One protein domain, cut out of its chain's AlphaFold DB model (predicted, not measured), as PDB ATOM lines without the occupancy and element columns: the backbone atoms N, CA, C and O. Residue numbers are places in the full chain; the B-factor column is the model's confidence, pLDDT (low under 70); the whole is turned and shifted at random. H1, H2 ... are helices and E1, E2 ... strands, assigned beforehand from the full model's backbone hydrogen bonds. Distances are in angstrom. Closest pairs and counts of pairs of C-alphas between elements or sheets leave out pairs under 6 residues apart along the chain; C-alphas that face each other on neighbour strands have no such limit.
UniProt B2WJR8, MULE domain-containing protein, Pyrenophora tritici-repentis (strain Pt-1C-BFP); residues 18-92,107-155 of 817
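AT A GLANCE: This is residues 18 to 92 and 107 to 155 of the 817 residues of the protein "MULE domain-containing protein" of Pyrenophora tritici-repentis (strain Pt-1C-BFP) (UniProt B2WJR8). Little of this model is regular: two hairpins, E1-E2 and E3-E4, lie side by side as one strongly twisted sheet, with H1 on one face and long unnamed stretches, residues 18 to 42 and 135 to 155. The printed part has 124 residues, 40 in named elements, chain order H1 E1 E2 E3 E4; the class is mixed, the sheet E1 E2 E3 E4 antiparallel. It is only just compact, close to loose, radius of gyration of the C-alphas 16.2 A, spans 55 by 29 by 28 A.

HOW THE PARTS SIT: Start at E2, residues 80 to 87: within hydrogen-bond range are N 84 and O 65 of E1, residues 61 to 68, 2.8 A, and N 83 and O 116 of E3, residues 113 to 119, 2.9 A. Beyond, N 115 and O 133 of E4, residues 129 to 134, are 2.8 A apart. H1, residues 43 to 53, has every O i to N i+4 pair within range; its height over the sheet is 7.2 A.

IN THESE COORDINATES: Find C-alpha 43 at (180.401, 151.245, 92.839); H1 runs 15.4 A. E1, 19.4 A, bends by 60 degrees at residue 64; E2 spans 20.4 A, E3 19.5 A; E4, 16.7 A, ends at (174.012, 162.301, 103.017).

THE WHOLE: Residues 93 to 106 are not printed; C-alphas 92 and 107 are 6.5 A apart. E1 to E2 is a long link. Among 24 residues under pLDDT 70 are 18 to 27.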
ATOM      1  N   TRP A  18     150.764 158.300 110.185       49.41
ATOM      2  CA  TRP A  18     151.296 159.025 109.012       49.41
ATOM      3  C   TRP A  18     150.179 159.826 108.334       49.41
ATOM      4  O   TRP A  18     149.292 159.256 107.703       49.41
ATOM      5  N   ASP A  19     150.230 161.146 108.501       55.53
ATOM      6  CA  ASP A  19     149.292 162.113 107.931       55.53
ATOM      7  C   ASP A  19     150.053 162.976 106.901       55.53
ATOM      8  O   ASP A  19     150.945 163.732 107.298       55.53
ATOM      9  N   PRO A  20     149.779 162.854 105.585       54.81
ATOM     10  CA  PRO A  20     150.515 163.583 104.544       54.81
ATOM     11  C   PRO A  20     150.293 165.107 104.579       54.81
ATOM     12  O   PRO A  20     151.119 165.863 104.037       54.81
ATOM     13  N   ASP A  21     149.216 165.557 105.228       56.56
ATOM     14  CA  ASP A  21     148.835 166.966 105.331       56.56
ATOM     15  C   ASP A  21     149.494 167.667 106.538       56.56
ATOM     16  O   ASP A  21     149.449 168.893 106.648       56.56
ATOM     17  N   ARG A  22     150.200 166.918 107.400       59.66
ATOM     18  CA  ARG A  22     151.003 167.441 108.517       59.66
ATOM     19  C   ARG A  22     152.486 167.556 108.172       59.66
ATOM     20  O   ARG A  22     153.168 166.560 107.939       59.66
ATOM     21  N   GLU A  23     153.022 168.777 108.184       57.69
ATOM     22  CA  GLU A  23     154.430 169.034 107.830       57.69
ATOM     23  C   GLU A  23     155.447 168.432 108.815       57.69
ATOM     24  O   GLU A  23     156.544 168.056 108.397       57.69
ATOM     25  N   ASP A  24     155.083 168.290 110.091       57.84
ATOM     26  CA  ASP A  24     155.903 167.683 111.145       57.84
ATOM     27  C   ASP A  24     156.026 166.157 111.001       57.84
ATOM     28  O   ASP A  24     157.081 165.594 111.291       57.84
ATOM     29  N   LEU A  25     154.988 165.492 110.478       59.12
ATOM     30  CA  LEU A  25     154.974 164.047 110.202       59.12
ATOM     31  C   LEU A  25     155.364 163.695 108.757       59.12
ATOM     32  O   LEU A  25     155.591 162.525 108.436       59.12
ATOM     33  N   ARG A  26     155.498 164.701 107.882       66.19
ATOM     34  CA  ARG A  26     155.901 164.526 106.480       66.19
ATOM     35  C   ARG A  26     157.294 163.910 106.331       66.19
ATOM     36  O   ARG A  26     157.541 163.284 105.308       66.19
ATOM     37  N   TRP A  27     158.187 164.066 107.313       69.81
ATOM     38  CA  TRP A  27     159.603 163.695 107.206       69.81
ATOM     39  C   TRP A  27     160.054 162.687 108.273       69.81
ATOM     40  O   TRP A  27     160.214 163.019 109.444       69.81
ATOM     41  N   VAL A  28     160.350 161.462 107.840       70.00
ATOM     42  CA  VAL A  28     160.784 160.338 108.679       70.00
ATOM     43  C   VAL A  28     162.319 160.222 108.666       70.00
ATOM     44  O   VAL A  28     162.903 160.099 107.584       70.00
ATOM     45  N   PRO A  29     163.012 160.259 109.820       66.44
ATOM     46  CA  PRO A  29     164.447 159.984 109.888       66.44
ATOM     47  C   PRO A  29     164.735 158.476 109.718       66.44
ATOM     48  O   PRO A  29     163.929 157.650 110.151       66.44
ATOM     49  N   PRO A  30     165.879 158.069 109.131       66.75
ATOM     50  CA  PRO A  30     166.219 156.658 108.982       66.75
ATOM     51  C   PRO A  30     166.591 156.042 110.332       66.75
ATOM     52  O   PRO A  30     167.348 156.635 111.098       66.75
ATOM     53  N   GLY A  31     166.146 154.810 110.588       61.81
ATOM     54  CA  GLY A  31     166.497 154.074 111.811       61.81
ATOM     55  C   GLY A  31     167.976 153.664 111.928       61.81
ATOM     56  O   GLY A  31     168.399 153.245 113.000       61.81
ATOM     57  N   ALA A  32     168.768 153.778 110.854       63.69
ATOM     58  CA  ALA A  32     170.223 153.611 110.893       63.69
ATOM     59  C   ALA A  32     170.920 154.517 109.866       63.69
ATOM     60  O   ALA A  32     170.353 154.855 108.825       63.69
ATOM     61  N   ALA A  33     172.166 154.893 110.155       68.00
ATOM     62  CA  ALA A  33     172.994 155.706 109.269       68.00
ATOM     63  C   ALA A  33     173.510 154.913 108.051       68.00
ATOM     64  O   ALA A  33     173.614 153.685 108.083       68.00
ATOM     65  N   LEU A  34     173.892 155.630 106.987       77.12
ATOM     66  CA  LEU A  34     174.642 155.039 105.875       77.12
ATOM     67  C   LEU A  34     175.969 154.435 106.384       77.12
ATOM     68  O   LEU A  34     176.606 155.027 107.260       77.12
ATOM     69  N   PRO A  35     176.425 153.301 105.824       78.00
ATOM     70  CA  PRO A  35     177.703 152.701 106.198       78.00
ATOM     71  C   PRO A  35     178.869 153.634 105.850       78.00
ATOM     72  O   PRO A  35     178.976 154.112 104.722       78.00
ATOM     73  N   ALA A  36     179.755 153.880 106.818       77.19
ATOM     74  CA  ALA A  36     180.810 154.889 106.695       77.19
ATOM     75  C   ALA A  36     181.810 154.602 105.557       77.19
ATOM     76  O   ALA A  36     182.252 155.532 104.880       77.19
ATOM     77  N   LEU A  37     182.148 153.326 105.336       86.56
ATOM     78  CA  LEU A  37     183.061 152.870 104.290       86.56
ATOM     79  C   LEU A  37     182.709 151.433 103.867       86.56
ATOM     80  O   LEU A  37     182.488 150.583 104.728       86.56
ATOM     81  N   ILE A  38     182.695 151.143 102.562       87.69
ATOM     82  CA  ILE A  38     182.567 149.776 102.021       87.69
ATOM     83  C   ILE A  38     183.710 149.491 101.046       87.69
ATOM     84  O   ILE A  38     183.821 150.140 100.006       87.69
ATOM     85  N   ASN A  39     184.531 148.486 101.346       88.56
ATOM     86  CA  ASN A  39     185.610 148.035 100.470       88.56
ATOM     87  C   ASN A  39     185.107 146.946  99.503       88.56
ATOM     88  O   ASN A  39     185.151 145.758  99.815       88.56
ATOM     89  N   LEU A  40     184.581 147.365  98.346       87.38
ATOM     90  CA  LEU A  40     184.164 146.494  97.238       87.38
ATOM     91  C   LEU A  40     184.618 147.095  95.895       87.38
ATOM     92  O   LEU A  40     184.628 148.324  95.764       87.38
ATOM     93  N   PRO A  41     184.985 146.271  94.894       82.94
ATOM     94  CA  PRO A  41     185.704 146.750  93.714       82.94
ATOM     95  C   PRO A  41     184.854 147.633  92.792       82.94
ATOM     96  O   PRO A  41     185.392 148.547  92.168       82.94
ATOM     97  N   THR A  42     183.531 147.434  92.717       86.31
ATOM     98  CA  THR A  42     182.652 148.301  91.917       86.31
ATOM     99  C   THR A  42     181.698 149.145  92.760       86.31
ATOM    100  O   THR A  42     181.133 148.707  93.764       86.31
ATOM    101  N   HIS A  43     181.418 150.357  92.271       85.38
ATOM    102  CA  HIS A  43     180.401 151.245  92.839       85.38
ATOM    103  C   HIS A  43     179.011 150.583  92.932       85.38
ATOM    104  O   HIS A  43     178.236 150.847  93.850       85.38
ATOM    105  N   THR A  44     178.704 149.690  91.989       87.19
ATOM    106  CA  THR A  44     177.471 148.905  91.940       87.19
ATOM    107  C   THR A  44     177.383 147.856  93.039       87.19
ATOM    108  O   THR A  44     176.294 147.652  93.566       87.19
ATOM    109  N   GLU A  45     178.477 147.184  93.397       86.50
ATOM    110  CA  GLU A  45     178.510 146.223  94.512       86.50
ATOM    111  C   GLU A  45     178.484 146.950  95.855       86.50
ATOM    112  O   GLU A  45     177.718 146.569  96.735       86.50
ATOM    113  N   ALA A  46     179.209 148.064  95.985       88.50
ATOM    114  CA  ALA A  46     179.171 148.894  97.187       88.50
ATOM    115  C   ALA A  46     177.753 149.389  97.519       88.50
ATOM    116  O   ALA A  46     177.329 149.337  98.670       88.50
ATOM    117  N   VAL A  47     176.972 149.798  96.512       88.75
ATOM    118  CA  VAL A  47     175.556 150.170  96.698       88.75
ATOM    119  C   VAL A  47     174.670 148.961  97.026       88.75
ATOM    120  O   VAL A  47     173.652 149.122  97.698       88.75
ATOM    121  N   GLN A  48     175.021 147.749  96.590       87.00
ATOM    122  CA  GLN A  48     174.289 146.535  96.971       87.00
ATOM    123  C   GLN A  48     174.550 146.164  98.430       87.00
ATOM    124  O   GLN A  48     173.596 145.932  99.165       87.00
ATOM    125  N   GLU A  49     175.807 146.194  98.863       87.50
ATOM    126  CA  GLU A  49     176.176 145.924 100.252       87.50
ATOM    127  C   GLU A  49     175.631 147.005 101.198       87.50
ATOM    128  O   GLU A  49     175.078 146.685 102.247       87.50
ATOM    129  N   ALA A  50     175.633 148.277 100.782       88.12
ATOM    130  CA  ALA A  50     174.942 149.334 101.515       88.12
ATOM    131  C   ALA A  50     173.437 149.045 101.662       88.12
ATOM    132  O   ALA A  50     172.898 149.167 102.758       88.12
ATOM    133  N   ASN A  51     172.754 148.597 100.602       89.19
ATOM    134  CA  ASN A  51     171.350 148.175 100.697       89.19
ATOM    135  C   ASN A  51     171.154 146.932 101.588       89.19
ATOM    136  O   ASN A  51     170.125 146.838 102.253       89.19
ATOM    137  N   ARG A  52     172.117 146.000 101.640       84.31
ATOM    138  CA  ARG A  52     172.077 144.834 102.541       84.31
ATOM    139  C   ARG A  52     172.130 145.266 104.008       84.31
ATOM    140  O   ARG A  52     171.345 144.778 104.814       84.31
ATOM    141  N   LEU A  53     173.009 146.213 104.340       86.00
ATOM    142  CA  LEU A  53     173.134 146.784 105.687       86.00
ATOM    143  C   LEU A  53     171.915 147.642 106.071       86.00
ATOM    144  O   LEU A  53     171.458 147.593 107.211       86.00
ATOM    145  N   LEU A  54     171.338 148.374 105.114       85.56
ATOM    146  CA  LEU A  54     170.134 149.189 105.314       85.56
ATOM    147  C   LEU A  54     168.827 148.378 105.386       85.56
ATOM    148  O   LEU A  54     167.780 148.967 105.651       85.56
ATOM    149  N   MET A  55     168.847 147.059 105.170       82.69
ATOM    150  CA  MET A  55     167.632 146.245 105.012       82.69
ATOM    151  C   MET A  55     166.643 146.386 106.183       82.69
ATOM    152  O   MET A  55     165.448 146.567 105.956       82.69
ATOM    153  N   ASN A  56     167.141 146.411 107.423       80.56
ATOM    154  CA  ASN A  56     166.315 146.553 108.630       80.56
ATOM    155  C   ASN A  56     165.753 147.974 108.840       80.56
ATOM    156  O   ASN A  56     164.899 148.167 109.698       80.56
ATOM    157  N   THR A  57     166.213 148.973 108.078       83.25
ATOM    158  CA  THR A  57     165.712 150.358 108.173       83.25
ATOM    159  C   THR A  57     164.446 150.594 107.353       83.25
ATOM    160  O   THR A  57     163.760 151.587 107.567       83.25
ATOM    161  N   GLY A  58     164.164 149.731 106.370       81.25
ATOM    162  CA  GLY A  58     163.103 149.939 105.383       81.25
ATOM    163  C   GLY A  58     163.384 151.024 104.329       81.25
ATOM    164  O   GLY A  58     162.513 151.300 103.500       81.25
ATOM    165  N   PHE A  59     164.585 151.616 104.311       86.81
ATOM    166  CA  PHE A  59     165.003 152.634 103.342       86.81
ATOM    167  C   PHE A  59     166.099 152.094 102.414       86.81
ATOM    168  O   PHE A  59     167.211 151.801 102.840       86.81
ATOM    169  N   ALA A  60     165.793 151.966 101.120       88.12
ATOM    170  CA  ALA A  60     166.752 151.526 100.104       88.12
ATOM    171  C   ALA A  60     167.250 152.687  99.233       88.12
ATOM    172  O   ALA A  60     166.523 153.651  98.974       88.12
ATOM    173  N   ILE A  61     168.464 152.545  98.703       89.38
ATOM    174  CA  ILE A  61     169.143 153.527  97.853       89.38
ATOM    175  C   ILE A  61     169.370 153.002  96.431       89.38
ATOM    176  O   ILE A  61     169.637 151.823  96.205       89.38
ATOM    177  N   ASN A  62     169.298 153.901  95.451       89.38
ATOM    178  CA  ASN A  62     169.620 153.649  94.047       89.38
ATOM    179  C   ASN A  62     170.645 154.673  93.549       89.38
ATOM    180  O   ASN A  62     170.566 155.856  93.887       89.38
ATOM    181  N   ILE A  63     171.522 154.255  92.635       89.62
ATOM    182  CA  ILE A  63     172.342 155.181  91.844       89.62
ATOM    183  C   ILE A  63     171.406 156.049  90.983       89.62
ATOM    184  O   ILE A  63     170.558 155.542  90.242       89.62
ATOM    185  N   ARG A  64     171.534 157.374  91.107       86.50
ATOM    186  CA  ARG A  64     170.886 158.365  90.232       86.50
ATOM    187  C   ARG A  64     171.797 158.715  89.061       86.50
ATOM    188  O   ARG A  64     171.336 158.736  87.924       86.50
ATOM    189  N   THR A  65     173.066 158.996  89.350       86.88
ATOM    190  CA  THR A  65     174.050 159.455  88.362       86.88
ATOM    191  C   THR A  65     175.448 159.005  88.794       86.88
ATOM    192  O   THR A  65     175.902 159.454  89.848       86.88
ATOM    193  N   PRO A  66     176.139 158.128  88.042       88.56
ATOM    194  CA  PRO A  66     177.544 157.823  88.301       88.56
ATOM    195  C   PRO A  66     178.424 159.047  88.008       88.56
ATOM    196  O   PRO A  66     178.149 159.821  87.090       88.56
ATOM    197  N   LEU A  67     179.478 159.225  88.803       86.69
ATOM    198  CA  LEU A  67     180.468 160.292  88.671       86.69
ATOM    199  C   LEU A  67     181.778 159.693  88.159       86.69
ATOM    200  O   LEU A  67     182.236 158.668  88.663       86.69
ATOM    201  N   TYR A  68     182.384 160.347  87.171       84.12
ATOM    202  CA  TYR A  68     183.584 159.862  86.493       84.12
ATOM    203  C   TYR A  68     184.780 160.782  86.732       84.12
ATOM    204  O   TYR A  68     184.630 162.003  86.834       84.12
ATOM    205  N   THR A  69     185.976 160.199  86.756       80.25
ATOM    206  CA  THR A  69     187.236 160.939  86.703       80.25
ATOM    207  C   THR A  69     187.339 161.746  85.406       80.25
ATOM    208  O   THR A  69     186.818 161.366  84.351       80.25
ATOM    209  N   LYS A  70     188.019 162.896  85.475       75.75
ATOM    210  CA  LYS A  70     188.420 163.627  84.269       75.75
ATOM    211  C   LYS A  70     189.569 162.849  83.610       75.75
ATOM    212  O   LYS A  70     190.530 162.546  84.317       75.75
ATOM    213  N   PRO A  71     189.503 162.539  82.302       73.00
ATOM    214  CA  PRO A  71     190.600 161.862  81.620       73.00
ATOM    215  C   PRO A  71     191.850 162.751  81.631       73.00
ATOM    216  O   PRO A  71     191.755 163.973  81.485       73.00
ATOM    217  N   SER A  72     193.018 162.141  81.808       73.25
ATOM    218  CA  SER A  72     194.318 162.817  81.865       73.25
ATOM    219  C   SER A  72     195.328 162.131  80.940       73.25
ATOM    220  O   SER A  72     195.084 161.031  80.448       73.25
ATOM    221  N   ARG A  73     196.500 162.748  80.727       66.25
ATOM    222  CA  ARG A  73     197.602 162.110  79.978       66.25
ATOM    223  C   ARG A  73     198.089 160.793  80.604       66.25
ATOM    224  O   ARG A  73     198.628 159.972  79.876       66.25
ATOM    225  N   ALA A  74     197.908 160.605  81.913       66.44
ATOM    226  CA  ALA A  74     198.310 159.390  82.627       66.44
ATOM    227  C   ALA A  74     197.190 158.337  82.713       66.44
ATOM    228  O   ALA A  74     197.477 157.155  82.851       66.44
ATOM    229  N   ASN A  75     195.922 158.751  82.621       63.78
ATOM    230  CA  ASN A  75     194.761 157.859  82.594       63.78
ATOM    231  C   ASN A  75     193.742 158.373  81.557       63.78
ATOM    232  O   ASN A  75     192.916 159.233  81.882       63.78
ATOM    233  N   PRO A  76     193.790 157.885  80.300       70.38
ATOM    234  CA  PRO A  76     192.891 158.345  79.239       70.38
ATOM    235  C   PRO A  76     191.458 157.803  79.382       70.38
ATOM    236  O   PRO A  76     190.527 158.356  78.797       70.38
ATOM    237  N   VAL A  77     191.262 156.736  80.165       72.38
ATOM    238  CA  VAL A  77     189.957 156.098  80.393       72.38
ATOM    239  C   VAL A  77     189.238 156.758  81.571       72.38
ATOM    240  O   VAL A  77     189.806 156.926  82.648       72.38
ATOM    241  N   ARG A  78     187.955 157.095  81.390       74.75
ATOM    242  CA  ARG A  78     187.085 157.583  82.472       74.75
ATOM    243  C   ARG A  78     186.733 156.445  83.430       74.75
ATOM    244  O   ARG A  78     185.914 155.591  83.102       74.75
ATOM    245  N   THR A  79     187.298 156.471  84.629       75.69
ATOM    246  CA  THR A  79     186.951 155.562  85.731       75.69
ATOM    247  C   THR A  79     185.840 156.156  86.600       75.69
ATOM    248  O   THR A  79     185.705 157.375  86.696       75.69
ATOM    249  N   VAL A  80     185.006 155.319  87.224       79.25
ATOM    250  CA  VAL A  80     183.965 155.794  88.156       79.25
ATOM    251  C   VAL A  80     184.627 156.166  89.483       79.25
ATOM    252  O   VAL A  80     185.200 155.302  90.136       79.25
ATOM    253  N   CYS A  81     184.541 157.432  89.896       81.75
ATOM    254  CA  CYS A  81     185.089 157.925  91.170       81.75
ATOM    255  C   CYS A  81     184.026 158.121  92.262       81.75
ATOM    256  O   CYS A  81     184.358 158.381  93.419       81.75
ATOM    257  N   GLY A  82     182.744 158.004  91.915       88.75
ATOM    258  CA  GLY A  82     181.638 158.176  92.851       88.75
ATOM    259  C   GLY A  82     180.277 158.019  92.188       88.75
ATOM    260  O   GLY A  82     180.171 157.653  91.019       88.75
ATOM    261  N   ALA A  83     179.220 158.338  92.925       89.94
ATOM    262  CA  ALA A  83     177.869 158.451  92.392       89.94
ATOM    263  C   ALA A  83     177.008 159.381  93.253       89.94
ATOM    264  O   ALA A  83     177.184 159.476  94.470       89.94
ATOM    265  N   VAL A  84     176.032 160.023  92.616       90.00
ATOM    266  CA  VAL A  84     174.877 160.616  93.292       90.00
ATOM    267  C   VAL A  84     173.848 159.512  93.516       90.00
ATOM    268  O   VAL A  84     173.461 158.808  92.576       90.00
ATOM    269  N   LEU A  85     173.403 159.374  94.758       90.06
ATOM    270  CA  LEU A  85     172.424 158.399  95.222       90.06
ATOM    271  C   LEU A  85     171.065 159.076  95.434       90.06
ATOM    272  O   LEU A  85     170.978 160.282  95.664       90.06
ATOM    273  N   ARG A  86     169.995 158.288  95.375       89.38
ATOM    274  CA  ARG A  86     168.629 158.700  95.727       89.38
ATOM    275  C   ARG A  86     167.897 157.575  96.445       89.38
ATOM    276  O   ARG A  86     168.274 156.414  96.289       89.38
ATOM    277  N   CYS A  87     166.801 157.899  97.121       88.00
ATOM    278  CA  CYS A  87     165.898 156.884  97.653       88.00
ATOM    279  C   CYS A  87     165.329 156.000  96.524       88.00
ATOM    280  O   CYS A  87     165.073 156.461  95.404       88.00
ATOM    281  N   ALA A  88     165.089 154.722  96.819       85.31
ATOM    282  CA  ALA A  88     164.467 153.776  95.904       85.31
ATOM    283  C   ALA A  88     163.053 154.184  95.454       85.31
ATOM    284  O   ALA A  88     162.697 153.920  94.305       85.31
ATOM    285  N   GLN A  89     162.302 154.879  96.315       81.81
ATOM    286  CA  GLN A  89     160.980 155.444  96.017       81.81
ATOM    287  C   GLN A  89     161.045 156.872  95.426       81.81
ATOM    288  O   GLN A  89     160.025 157.431  95.029       81.81
ATOM    289  N   GLY A  90     162.248 157.453  95.299       78.56
ATOM    290  CA  GLY A  90     162.525 158.795  94.762       78.56
ATOM    291  C   GLY A  90     162.448 158.921  93.234       78.56
ATOM    292  O   GLY A  90     163.275 159.594  92.610       78.56
ATOM    293  N   ARG A  91     161.508 158.220  92.591       73.25
ATOM    294  CA  ARG A  91     161.129 158.467  91.191       73.25
ATOM    295  C   ARG A  91     159.769 159.156  91.166       73.25
ATOM    296  O   ARG A  91     158.916 158.870  91.997       73.25
ATOM    297  N   THR A  92     159.553 160.015  90.180       64.69
ATOM    298  CA  THR A  92     158.214 160.435  89.761       64.69
ATOM    299  C   THR A  92     157.686 159.452  88.714       64.69
ATOM    300  O   THR A  92     158.463 158.849  87.967       64.69
ATOM    301  N   MET A 107     156.029 154.813  94.555       71.00
ATOM    302  CA  MET A 107     156.917 155.905  94.185       71.00
ATOM    303  C   MET A 107     156.368 157.173  94.825       71.00
ATOM    304  O   MET A 107     155.271 157.610  94.493       71.00
ATOM    305  N   THR A 108     157.125 157.724  95.766       74.12
ATOM    306  CA  THR A 108     156.714 158.807  96.673       74.12
ATOM    307  C   THR A 108     157.355 160.144  96.304       74.12
ATOM    308  O   THR A 108     157.288 161.100  97.069       74.12
ATOM    309  N   ALA A 109     158.030 160.205  95.147       79.25
ATOM    310  CA  ALA A 109     158.845 161.341  94.708       79.25
ATOM    311  C   ALA A 109     159.902 161.791  95.743       79.25
ATOM    312  O   ALA A 109     160.372 162.922  95.693       79.25
ATOM    313  N   CYS A 110     160.305 160.884  96.644       83.38
ATOM    314  CA  CYS A 110     161.239 161.133  97.736       83.38
ATOM    315  C   CYS A 110     162.495 161.907  97.318       83.38
ATOM    316  O   CYS A 110     163.276 161.449  96.478       83.38
ATOM    317  N   GLU A 111     162.698 163.059  97.957       82.69
ATOM    318  CA  GLU A 111     163.761 164.010  97.619       82.69
ATOM    319  C   GLU A 111     165.127 163.669  98.223       82.69
ATOM    320  O   GLU A 111     166.113 164.333  97.891       82.69
ATOM    321  N   TRP A 112     165.193 162.634  99.072       87.75
ATOM    322  CA  TRP A 112     166.413 162.173  99.733       87.75
ATOM    323  C   TRP A 112     167.551 161.946  98.729       87.75
ATOM    324  O   TRP A 112     167.383 161.261  97.706       87.75
ATOM    325  N   LYS A 113     168.725 162.498  99.047       86.31
ATOM    326  CA  LYS A 113     169.946 162.440  98.234       86.31
ATOM    327  C   LYS A 113     171.131 162.063  99.109       86.31
ATOM    328  O   LYS A 113     171.424 162.730 100.099       86.31
ATOM    329  N   GLY A 114     171.862 161.058  98.649       88.06
ATOM    330  CA  GLY A 114     173.178 160.716  99.167       88.06
ATOM    331  C   GLY A 114     174.252 160.922  98.107       88.06
ATOM    332  O   GLY A 114     173.972 161.077  96.914       88.06
ATOM    333  N   ARG A 115     175.507 160.847  98.528       89.25
ATOM    334  CA  ARG A 115     176.673 160.773  97.653       89.25
ATOM    335  C   ARG A 115     177.539 159.608  98.104       89.25
ATOM    336  O   ARG A 115     177.617 159.299  99.285       89.25
ATOM    337  N   MET A 116     178.207 158.979  97.154       90.94
ATOM    338  CA  MET A 116     179.306 158.064  97.432       90.94
ATOM    339  C   MET A 116     180.545 158.505  96.656       90.94
ATOM    340  O   MET A 116     180.424 158.976  95.521       90.94
ATOM    341  N   ARG A 117     181.725 158.358  97.258       89.94
ATOM    342  CA  ARG A 117     183.026 158.599  96.616       89.94
ATOM    343  C   ARG A 117     183.997 157.476  96.954       89.94
ATOM    344  O   ARG A 117     183.915 156.922  98.047       89.94
ATOM    345  N   TRP A 118     184.912 157.162  96.048       86.75
ATOM    346  CA  TRP A 118     186.068 156.338  96.390       86.75
ATOM    347  C   TRP A 118     187.039 157.153  97.253       86.75
ATOM    348  O   TRP A 118     187.250 158.342  96.999       86.75
ATOM    349  N   VAL A 119     187.597 156.520  98.282       85.69
ATOM    350  CA  VAL A 119     188.640 157.066  99.152       85.69
ATOM    351  C   VAL A 119     189.781 156.060  99.187       85.69
ATOM    352  O   VAL A 119     189.561 154.879  99.456       85.69
ATOM    353  N   GLU A 120     190.987 156.531  98.894       80.56
ATOM    354  CA  GLU A 120     192.215 155.749  99.017       80.56
ATOM    355  C   GLU A 120     192.804 155.926 100.421       80.56
ATOM    356  O   GLU A 120     192.658 156.981 101.041       80.56
ATOM    357  N   ALA A 121     193.440 154.877 100.931       75.69
ATOM    358  CA  ALA A 121     194.085 154.870 102.234       75.69
ATOM    359  C   ALA A 121     195.290 155.828 102.298       75.69
ATOM    360  O   ALA A 121     196.267 155.660 101.568       75.69
ATOM    361  N   GLU A 122     195.269 156.774 103.236       58.19
ATOM    362  CA  GLU A 122     196.458 157.543 103.609       58.19
ATOM    363  C   GLU A 122     197.301 156.737 104.615       58.19
ATOM    364  O   GLU A 122     196.980 156.643 105.798       58.19
ATOM    365  N   GLY A 123     198.395 156.141 104.131       57.97
ATOM    366  CA  GLY A 123     199.365 155.409 104.954       57.97
ATOM    367  C   GLY A 123     199.044 153.926 105.194       57.97
ATOM    368  O   GLY A 123     198.026 153.393 104.762       57.97
ATOM    369  N   ALA A 124     199.956 153.241 105.894       52.59
ATOM    370  CA  ALA A 124     199.993 151.774 106.007       52.59
ATOM    371  C   ALA A 124     198.861 151.130 106.841       52.59
ATOM    372  O   ALA A 124     198.790 149.906 106.918       52.59
ATOM    373  N   SER A 125     198.000 151.929 107.476       54.53
ATOM    374  CA  SER A 125     196.885 151.475 108.323       54.53
ATOM    375  C   SER A 125     195.505 151.940 107.837       54.53
ATOM    376  O   SER A 125     194.498 151.617 108.468       54.53
ATOM    377  N   GLY A 126     195.431 152.693 106.736       61.09
ATOM    378  CA  GLY A 126     194.160 153.150 106.176       61.09
ATOM    379  C   GLY A 126     193.424 152.042 105.416       61.09
ATOM    380  O   GLY A 126     194.034 151.210 104.748       61.09
ATOM    381  N   ALA A 127     192.091 152.059 105.468       70.56
ATOM    382  CA  ALA A 127     191.251 151.230 104.609       70.56
ATOM    383  C   ALA A 127     190.789 152.041 103.389       70.56
ATOM    384  O   ALA A 127     190.161 153.088 103.546       70.56
ATOM    385  N   SER A 128     191.061 151.547 102.179       83.94
ATOM    386  CA  SER A 128     190.470 152.091 100.949       83.94
ATOM    387  C   SER A 128     189.031 151.596 100.780       83.94
ATOM    388  O   SER A 128     188.714 150.460 101.145       83.94
ATOM    389  N   GLY A 129     188.150 152.414 100.203       87.62
ATOM    390  CA  GLY A 129     186.775 152.000  99.927       87.62
ATOM    391  C   GLY A 129     185.829 153.125  99.514       87.62
ATOM    392  O   GLY A 129     186.199 154.291  99.387       87.62
ATOM    393  N   TRP A 130     184.562 152.766  99.324       89.75
ATOM    394  CA  TRP A 130     183.477 153.694  99.023       89.75
ATOM    395  C   TRP A 130     182.947 154.336 100.303       89.75
ATOM    396  O   TRP A 130     182.299 153.672 101.111       89.75
ATOM    397  N   GLN A 131     183.205 155.630 100.471       89.75
ATOM    398  CA  GLN A 131     182.656 156.448 101.549       89.75
ATOM    399  C   GLN A 131     181.275 156.974 101.145       89.75
ATOM    400  O   GLN A 131     181.140 157.586 100.080       89.75
ATOM    401  N   PHE A 132     180.271 156.776 102.000       89.62
ATOM    402  CA  PHE A 132     178.904 157.261 101.797       89.62
ATOM    403  C   PHE A 132     178.630 158.497 102.664       89.62
ATOM    404  O   PHE A 132     178.989 158.538 103.838       89.62
ATOM    405  N   THR A 133     177.965 159.502 102.095       86.94
ATOM    406  CA  THR A 133     177.514 160.711 102.797       86.94
ATOM    407  C   THR A 133     176.079 161.064 102.403       86.94
ATOM    408  O   THR A 133     175.598 160.671 101.339       86.94
ATOM    409  N   THR A 134     175.375 161.803 103.261       84.56
ATOM    410  CA  THR A 134     174.012 162.301 103.017       84.56
ATOM    411  C   THR A 134     173.946 163.783 103.374       84.56
ATOM    412  O   THR A 134     174.660 164.215 104.277       84.56
ATOM    413  N   GLU A 135     173.149 164.563 102.641       72.81
ATOM    414  CA  GLU A 135     173.001 166.014 102.875       72.81
ATOM    415  C   GLU A 135     171.863 166.287 103.876       72.81
ATOM    416  O   GLU A 135     172.069 166.957 104.882       72.81
ATOM    417  N   ASP A 136     170.699 165.671 103.653       74.56
ATOM    418  CA  ASP A 136     169.637 165.487 104.649       74.56
ATOM    419  C   ASP A 136     169.420 163.975 104.820       74.56
ATOM    420  O   ASP A 136     169.552 163.209 103.862       74.56
ATOM    421  N   GLY A 137     169.142 163.523 106.042       74.69
ATOM    422  CA  GLY A 137     168.833 162.123 106.320       74.69
ATOM    423  C   GLY A 137     167.368 161.762 106.061       74.69
ATOM    424  O   GLY A 137     167.064 160.588 105.888       74.69
ATOM    425  N   ARG A 138     166.455 162.737 106.049       81.69
ATOM    426  CA  ARG A 138     165.009 162.499 106.152       81.69
ATOM    427  C   ARG A 138     164.369 162.022 104.842       81.69
ATOM    428  O   ARG A 138     164.733 162.449 103.747       81.69
ATOM    429  N   HIS A 139     163.360 161.166 104.973       84.31
ATOM    430  CA  HIS A 139     162.539 160.632 103.886       84.31
ATOM    431  C   HIS A 139     161.099 161.137 103.990       84.31
ATOM    432  O   HIS A 139     160.551 161.211 105.082       84.31
ATOM    433  N   ASN A 140     160.443 161.414 102.863       83.12
ATOM    434  CA  ASN A 140     159.047 161.870 102.837       83.12
ATOM    435  C   ASN A 140     157.997 160.732 102.915       83.12
ATOM    436  O   ASN A 140     156.875 160.877 102.430       83.12
ATOM    437  N   HIS A 141     158.384 159.562 103.429       80.88
ATOM    438  CA  HIS A 141     157.567 158.349 103.454       80.88
ATOM    439  C   HIS A 141     157.989 157.436 104.618       80.88
ATOM    440  O   HIS A 141     159.155 157.478 105.023       80.88
ATOM    441  N   PRO A 142     157.093 156.575 105.137       78.69
ATOM    442  CA  PRO A 142     157.450 155.591 106.155       78.69
ATOM    443  C   PRO A 142     158.441 154.536 105.637       78.69
ATOM    444  O   PRO A 142     158.605 154.330 104.427       78.69
ATOM    445  N   ALA A 143     159.091 153.847 106.577       80.19
ATOM    446  CA  ALA A 143     159.939 152.694 106.305       80.19
ATOM    447  C   ALA A 143     159.140 151.600 105.574       80.19
ATOM    448  O   ALA A 143     158.049 151.223 105.998       80.19
ATOM    449  N   ALA A 144     159.671 151.081 104.466       81.38
ATOM    450  CA  ALA A 144     159.004 150.022 103.719       81.38
ATOM    451  C   ALA A 144     159.381 148.640 104.271       81.38
ATOM    452  O   ALA A 144     160.545 148.388 104.579       81.38
ATOM    453  N   GLY A 145     158.421 147.713 104.317       78.19
ATOM    454  CA  GLY A 145     158.690 146.329 104.712       78.19
ATOM    455  C   GLY A 145     159.802 145.678 103.873       78.19
ATOM    456  O   GLY A 145     159.948 145.951 102.679       78.19
ATOM    457  N   VAL A 146     160.563 144.771 104.486       77.06
ATOM    458  CA  VAL A 146     161.775 144.148 103.911       77.06
ATOM    459  C   VAL A 146     161.515 143.411 102.579       77.06
ATOM    460  O   VAL A 146     162.378 143.369 101.701       77.06
ATOM    461  N   LEU A 147     160.292 142.910 102.368       80.38
ATOM    462  CA  LEU A 147     159.833 142.292 101.113       80.38
ATOM    463  C   LEU A 147     159.300 143.301 100.072       80.38
ATOM    464  O   LEU A 147     159.088 142.952  98.907       80.38
ATOM    465  N   ALA A 148     159.043 144.556 100.445       76.31
ATOM    466  CA  ALA A 148     158.403 145.533  99.566       76.31
ATOM    467  C   ALA A 148     159.357 146.103  98.500       76.31
ATOM    468  O   ALA A 148     158.914 146.423  97.389       76.31
ATOM    469  N   LEU A 149     160.652 146.197  98.815       80.38
ATOM    470  CA  LEU A 149     161.677 146.837  97.989       80.38
ATOM    471  C   LEU A 149     162.513 145.799  97.209       80.38
ATOM    472  O   LEU A 149     163.129 144.931  97.824       80.38
ATOM    473  N   PRO A 150     162.592 145.875  95.862       79.44
ATOM    474  CA  PRO A 150     163.409 144.959  95.055       79.44
ATOM    475  C   PRO A 150     164.899 144.931  95.428       79.44
ATOM    476  O   PRO A 150     165.557 143.919  95.219       79.44
ATOM    477  N   GLN A 151     165.425 146.026  95.982       83.88
ATOM    478  CA  GLN A 151     166.816 146.173  96.423       83.88
ATOM    479  C   GLN A 151     167.183 145.173  97.527       83.88
ATOM    480  O   GLN A 151     168.287 144.639  97.517       83.88
ATOM    481  N   PHE A 152     166.245 144.887  98.433       82.75
ATOM    482  CA  PHE A 152     166.421 143.935  99.532       82.75
ATOM    483  C   PHE A 152     166.140 142.484  99.110       82.75
ATOM    484  O   PHE A 152     166.489 141.555  99.830       82.75
ATOM    485  N   ARG A 153     165.531 142.284  97.932       81.25
ATOM    486  CA  ARG A 153     165.175 140.977  97.353       81.25
ATOM    487  C   ARG A 153     166.079 140.572  96.186       81.25
ATOM    488  O   ARG A 153     165.639 139.911  95.239       81.25
ATOM    489  N   LYS A 154     167.340 141.015  96.205       76.12
ATOM    490  CA  LYS A 154     168.332 140.552  95.229       76.12
ATOM    491  C   LYS A 154     168.588 139.057  95.422       76.12
ATOM    492  O   LYS A 154     168.708 138.580  96.544       76.12
ATOM    493  N   ARG A 155     168.667 138.339  94.304       80.69
ATOM    494  CA  ARG A 155     169.020 136.919  94.246       80.69
ATOM    495  C   ARG A 155     170.534 136.808  94.095       80.69
ATOM    496  O   ARG A 155     171.086 137.439  93.193       80.69
TER     497      ARG A 155